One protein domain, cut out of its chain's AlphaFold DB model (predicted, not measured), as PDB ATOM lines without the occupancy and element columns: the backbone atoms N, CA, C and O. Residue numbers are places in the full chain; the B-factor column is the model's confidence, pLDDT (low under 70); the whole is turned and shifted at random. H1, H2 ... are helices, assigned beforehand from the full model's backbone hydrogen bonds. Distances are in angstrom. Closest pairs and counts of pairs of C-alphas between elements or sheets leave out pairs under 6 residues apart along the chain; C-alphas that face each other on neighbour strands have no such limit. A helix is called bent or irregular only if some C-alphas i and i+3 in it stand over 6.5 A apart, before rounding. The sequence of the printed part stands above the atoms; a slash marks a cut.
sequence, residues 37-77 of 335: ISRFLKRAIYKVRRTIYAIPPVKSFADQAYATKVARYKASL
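What this domain is: This is residues 37 to 77 of the 335 residues of an uncharacterized protein of Xenococcus sp. PCC 7305 (UniProt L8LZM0). Two helices meet near their ends and make an open V, flat in outline, with the longer helix H2 as one arm and H1 as the other. The tight link between them sits at the point of the V, and most of both arms stands free, residues 37 to 49 on one side and residues 64 to 77 on the other. The printed part has 41 residues with two named helices, H1 then H2 along the chain, and no named strand; the class is all helix. The whole is extended, with a radius of gyration of the C-alphas of 14.3 A, and its C-alphas span 40 by 25 by 8 A.

How they stand to each other: H2, residues 56 to 76, is the longest helix. H1, residues 39 to 53, only just touches it, with 3 pairs of C-alphas within 8 A, and the two touch only at the corner by their link. The closest C-alphas are those of Tyr 53 and Lys 59, 5.2 A apart. H1 touches H2 with residues 52 to 53 alone, and H2 touches H1 with residues 58 to 62 alone. Their lines stand about perpendicular, at 83 degrees, and their centres are 21.8 A apart. In H1 every O i to N i+4 pair is within hydrogen-bond range; in H2 15 of 17 are.

Where its parts are: H2 has 21 residues and measures 30.8 A from C-alpha 56 at (-33.450, 29.562, -34.382) to C-alpha 76 at (-26.381, 0.107, -39.825). It is only just irregular: C-alphas 72 and 75 are 6.9 A apart, and its line is a rough one. H1 has 15 residues and measures 20.9 A from first to last C-alpha, beginning with C-alpha 39 at (-51.014, 14.120, -18.446).

The domain as a whole: The two C-alphas farthest apart are those of Ser 38 and Ala 75, at 40.0 A. The printed part has no cut, and the link from H1 to H2 is tight, with 2 residues between them. The mean pLDDT of the printed part is 80.1; residues 37 to 47 and residue 50 are under 70.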
ATOM      1  N   ILE A  37     -46.522  11.910 -13.258       50.53
ATOM      2  CA  ILE A  37     -46.746  13.283 -13.682       50.53
ATOM      3  C   ILE A  37     -48.051  13.300 -14.481       50.53
ATOM      4  O   ILE A  37     -48.160  12.619 -15.508       50.53
ATOM      5  N   SER A  38     -49.030  14.073 -14.001       58.84
ATOM      6  CA  SER A  38     -50.340  14.212 -14.637       58.84
ATOM      7  C   SER A  38     -50.170  14.512 -16.132       58.84
ATOM      8  O   SER A  38     -49.277  15.258 -16.546       58.84
ATOM      9  N   ARG A  39     -51.029  13.926 -16.978       53.78
ATOM     10  CA  ARG A  39     -51.014  14.120 -18.446       53.78
ATOM     11  C   ARG A  39     -50.936  15.605 -18.830       53.78
ATOM     12  O   ARG A  39     -50.331  15.954 -19.842       53.78
ATOM     13  N   PHE A  40     -51.509  16.468 -17.991       54.09
ATOM     14  CA  PHE A  40     -51.450  17.920 -18.089       54.09
ATOM     15  C   PHE A  40     -50.030  18.489 -17.936       54.09
ATOM     16  O   PHE A  40     -49.584  19.228 -18.810       54.09
ATOM     17  N   LEU A  41     -49.284  18.109 -16.893       62.53
ATOM     18  CA  LEU A  41     -47.923  18.611 -16.675       62.53
ATOM     19  C   LEU A  41     -46.950  18.091 -17.749       62.53
ATOM     20  O   LEU A  41     -46.135  18.863 -18.252       62.53
ATOM     21  N   LYS A  42     -47.108  16.840 -18.217       60.34
ATOM     22  CA  LYS A  42     -46.357  16.326 -19.385       60.34
ATOM     23  C   LYS A  42     -46.628  17.151 -20.648       60.34
ATOM     24  O   LYS A  42     -45.693  17.492 -21.370       60.34
ATOM     25  N   ARG A  43     -47.894  17.503 -20.905       64.19
ATOM     26  CA  ARG A  43     -48.293  18.376 -22.026       64.19
ATOM     27  C   ARG A  43     -47.716  19.786 -21.891       64.19
ATOM     28  O   ARG A  43     -47.262  20.344 -22.885       64.19
ATOM     29  N   ALA A  44     -47.712  20.356 -20.687       68.69
ATOM     30  CA  ALA A  44     -47.163  21.686 -20.431       68.69
ATOM     31  C   ALA A  44     -45.640  21.729 -20.645       68.69
ATOM     32  O   ALA A  44     -45.153  22.572 -21.396       68.69
ATOM     33  N   ILE A  45     -44.897  20.774 -20.072       69.25
ATOM     34  CA  ILE A  45     -43.441  20.643 -20.260       69.25
ATOM     35  C   ILE A  45     -43.101  20.454 -21.740       69.25
ATOM     36  O   ILE A  45     -42.166  21.069 -22.248       69.25
ATOM     37  N   TYR A  46     -43.877  19.634 -22.448       67.31
ATOM     38  CA  TYR A  46     -43.713  19.442 -23.882       67.31
ATOM     39  C   TYR A  46     -43.900  20.744 -24.670       67.31
ATOM     40  O   TYR A  46     -43.047  21.078 -25.492       67.31
ATOM     41  N   LYS A  47     -44.962  21.512 -24.385       68.69
ATOM     42  CA  LYS A  47     -45.184  22.822 -25.017       68.69
ATOM     43  C   LYS A  47     -43.984  23.745 -24.797       68.69
ATOM     44  O   LYS A  47     -43.475  24.293 -25.766       68.69
ATOM     45  N   VAL A  48     -43.483  23.842 -23.562       75.31
ATOM     46  CA  VAL A  48     -42.300  24.659 -23.228       75.31
ATOM     47  C   VAL A  48     -41.057  24.188 -23.984       75.31
ATOM     48  O   VAL A  48     -40.404  24.995 -24.643       75.31
ATOM     49  N   ARG A  49     -40.746  22.884 -23.944       72.44
ATOM     50  CA  ARG A  49     -39.605  22.301 -24.668       72.44
ATOM     51  C   ARG A  49     -39.662  22.639 -26.147       72.44
ATOM     52  O   ARG A  49     -38.676  23.113 -26.700       72.44
ATOM     53  N   ARG A  50     -40.808  22.411 -26.786       69.19
ATOM     54  CA  ARG A  50     -40.963  22.645 -28.219       69.19
ATOM     55  C   ARG A  50     -40.769  24.137 -28.533       69.19
ATOM     56  O   ARG A  50     -40.043  24.448 -29.469       69.19
ATOM     57  N   THR A  51     -41.322  25.053 -27.722       74.62
ATOM     58  CA  THR A  51     -41.107  26.506 -27.885       74.62
ATOM     59  C   THR A  51     -39.626  26.878 -27.815       74.62
ATOM     60  O   THR A  51     -39.159  27.665 -28.630       74.62
ATOM     61  N   ILE A  52     -38.858  26.272 -26.903       76.31
ATOM     62  CA  ILE A  52     -37.400  26.462 -26.838       76.31
ATOM     63  C   ILE A  52     -36.719  25.919 -28.107       76.31
ATOM     64  O   ILE A  52     -35.860  26.586 -28.673       76.31
ATOM     65  N   TYR A  53     -37.131  24.747 -28.601       73.50
ATOM     66  CA  TYR A  53     -36.637  24.188 -29.869       73.50
ATOM     67  C   TYR A  53     -37.032  25.006 -31.106       73.50
ATOM     68  O   TYR A  53     -36.416  24.826 -32.153       73.50
ATOM     69  N   ALA A  54     -38.024  25.894 -31.011       74.88
ATOM     70  CA  ALA A  54     -38.381  26.815 -32.087       74.88
ATOM     71  C   ALA A  54     -37.433  28.028 -32.169       74.88
ATOM     72  O   ALA A  54     -37.432  28.729 -33.181       74.88
ATOM     73  N   ILE A  55     -36.601  28.269 -31.146       81.69
ATOM     74  CA  ILE A  55     -35.605  29.346 -31.155       81.69
ATOM     75  C   ILE A  55     -34.534  29.022 -32.218       81.69
ATOM     76  O   ILE A  55     -33.905  27.965 -32.121       81.69
ATOM     77  N   PRO A  56     -34.273  29.896 -33.213       84.44
ATOM     78  CA  PRO A  56     -33.450  29.562 -34.382       84.44
ATOM     79  C   PRO A  56     -32.073  28.928 -34.098       84.44
ATOM     80  O   PRO A  56     -31.784  27.891 -34.701       84.44
ATOM     81  N   PRO A  57     -31.227  29.452 -33.185       84.38
ATOM     82  CA  PRO A  57     -29.951  28.809 -32.863       84.38
ATOM     83  C   PRO A  57     -30.119  27.416 -32.242       84.38
ATOM     84  O   PRO A  57     -29.392  26.492 -32.603       84.38
ATOM     85  N   VAL A  58     -31.109  27.237 -31.359       83.12
ATOM     86  CA  VAL A  58     -31.406  25.939 -30.730       83.12
ATOM     87  C   VAL A  58     -31.887  24.945 -31.782       83.12
ATOM     88  O   VAL A  58     -31.405  23.813 -31.830       83.12
ATOM     89  N   LYS A  59     -32.796  25.384 -32.660       82.50
ATOM     90  CA  LYS A  59     -33.307  24.593 -33.778       82.50
ATOM     91  C   LYS A  59     -32.174  24.131 -34.690       82.50
ATOM     92  O   LYS A  59     -32.065  22.941 -34.960       82.50
ATOM     93  N   SER A  60     -31.314  25.056 -35.118       85.00
ATOM     94  CA  SER A  60     -30.194  24.773 -36.022       85.00
ATOM     95  C   SER A  60     -29.227  23.745 -35.428       85.00
ATOM     96  O   SER A  60     -28.909  22.741 -36.066       85.00
ATOM     97  N   PHE A  61     -28.839  23.922 -34.160       88.81
ATOM     98  CA  PHE A  61     -27.984  22.961 -33.464       88.81
ATOM     99  C   PHE A  61     -28.646  21.580 -33.343       88.81
ATOM    100  O   PHE A  61     -28.022  20.553 -33.617       88.81
ATOM    101  N   ALA A  62     -29.930  21.540 -32.974       85.88
ATOM    102  CA  ALA A  62     -30.686  20.297 -32.877       85.88
ATOM    103  C   ALA A  62     -30.837  19.596 -34.239       85.88
ATOM    104  O   ALA A  62     -30.803  18.364 -34.294       85.88
ATOM    105  N   ASP A  63     -31.007  20.356 -35.324       88.50
ATOM    106  CA  ASP A  63     -31.092  19.853 -36.698       88.50
ATOM    107  C   ASP A  63     -29.747  19.255 -37.144       88.50
ATOM    108  O   ASP A  63     -29.711  18.133 -37.649       88.50
ATOM    109  N   GLN A  64     -28.626  19.927 -36.868       91.19
ATOM    110  CA  GLN A  64     -27.285  19.425 -37.196       91.19
ATOM    111  C   GLN A  64     -26.910  18.174 -36.387       91.19
ATOM    112  O   GLN A  64     -26.363  17.206 -36.930       91.19
ATOM    113  N   ALA A  65     -27.228  18.158 -35.091       90.75
ATOM    114  CA  ALA A  65     -27.016  16.992 -34.241       90.75
ATOM    115  C   ALA A  65     -27.846  15.790 -34.724       90.75
ATOM    116  O   ALA A  65     -27.353  14.659 -34.723       90.75
ATOM    117  N   TYR A  66     -29.088  16.024 -35.160       90.69
ATOM    118  CA  TYR A  66     -29.933  14.994 -35.761       90.69
ATOM    119  C   TYR A  66     -29.340  14.474 -37.079       90.69
ATOM    120  O   TYR A  66     -29.135  13.268 -37.209       90.69
ATOM    121  N   ALA A  67     -28.968  15.364 -38.004       93.44
ATOM    122  CA  ALA A  67     -28.370  14.991 -39.287       93.44
ATOM    123  C   ALA A  67     -27.085  14.162 -39.111       93.44
ATOM    124  O   ALA A  67     -26.879  13.168 -39.803       93.44
ATOM    125  N   THR A  68     -26.259  14.508 -38.119       95.50
ATOM    126  CA  THR A  68     -25.043  13.754 -37.775       95.50
ATOM    127  C   THR A  68     -25.365  12.332 -37.306       95.50
ATOM    128  O   THR A  68     -24.671  11.387 -37.680       95.50
ATOM    129  N   LYS A  69     -26.413  12.150 -36.490       94.25
ATOM    130  CA  LYS A  69     -26.845  10.819 -36.030       94.25
ATOM    131  C   LYS A  69     -27.351   9.966 -37.190       94.25
ATOM    132  O   LYS A  69     -26.932   8.817 -37.293       94.25
ATOM    133  N   VAL A  70     -28.178  10.538 -38.067       95.56
ATOM    134  CA  VAL A  70     -28.683   9.852 -39.269       95.56
ATOM    135  C   VAL A  70     -27.520   9.436 -40.172       95.56
ATOM    136  O   VAL A  70     -27.421   8.275 -40.561       95.56
ATOM    137  N   ALA A  71     -26.578  10.347 -40.439       96.69
ATOM    138  CA  ALA A  71     -25.413  10.058 -41.272       96.69
ATOM    139  C   ALA A  71     -24.554   8.916 -40.704       96.69
ATOM    140  O   ALA A  71     -24.148   8.027 -41.448       96.69
ATOM    141  N   ARG A  72     -24.318   8.903 -39.384       96.50
ATOM    142  CA  ARG A  72     -23.578   7.822 -38.709       96.50
ATOM    143  C   ARG A  72     -24.321   6.490 -38.739       96.50
ATOM    144  O   ARG A  72     -23.683   5.452 -38.863       96.50
ATOM    145  N   TYR A  73     -25.646   6.515 -38.616       96.81
ATOM    146  CA  TYR A  73     -26.458   5.302 -38.557       96.81
ATOM    147  C   TYR A  73     -26.709   4.663 -39.928       96.81
ATOM    148  O   TYR A  73     -27.048   3.487 -40.001       96.81
ATOM    149  N   LYS A  74     -26.486   5.395 -41.027       95.88
ATOM    150  CA  LYS A  74     -26.726   4.917 -42.397       95.88
ATOM    151  C   LYS A  74     -26.099   3.547 -42.698       95.88
ATOM    152  O   LYS A  74     -26.723   2.734 -43.369       95.88
ATOM    153  N   ALA A  75     -24.892   3.281 -42.195       95.38
ATOM    154  CA  ALA A  75     -24.196   2.005 -42.396       95.38
ATOM    155  C   ALA A  75     -24.822   0.822 -41.629       95.38
ATOM    156  O   ALA A  75     -24.514  -0.328 -41.924       95.38
ATOM    157  N   SER A  76     -25.684   1.098 -40.649       95.56
ATOM    158  CA  SER A  76     -26.381   0.107 -39.825       95.56
ATOM    159  C   SER A  76     -27.806  -0.179 -40.304       95.56
ATOM    160  O   SER A  76     -28.498  -0.976 -39.676       95.56
ATOM    161  N   LEU A  77     -28.259   0.469 -41.384       96.06
ATOM    162  CA  LEU A  77     -29.594   0.241 -41.925       96.06
ATOM    163  C   LEU A  77     -29.711  -1.184 -42.497       96.06
ATOM    164  O   LEU A  77     -28.766  -1.692 -43.107       96.06
TER     165      LEU A  77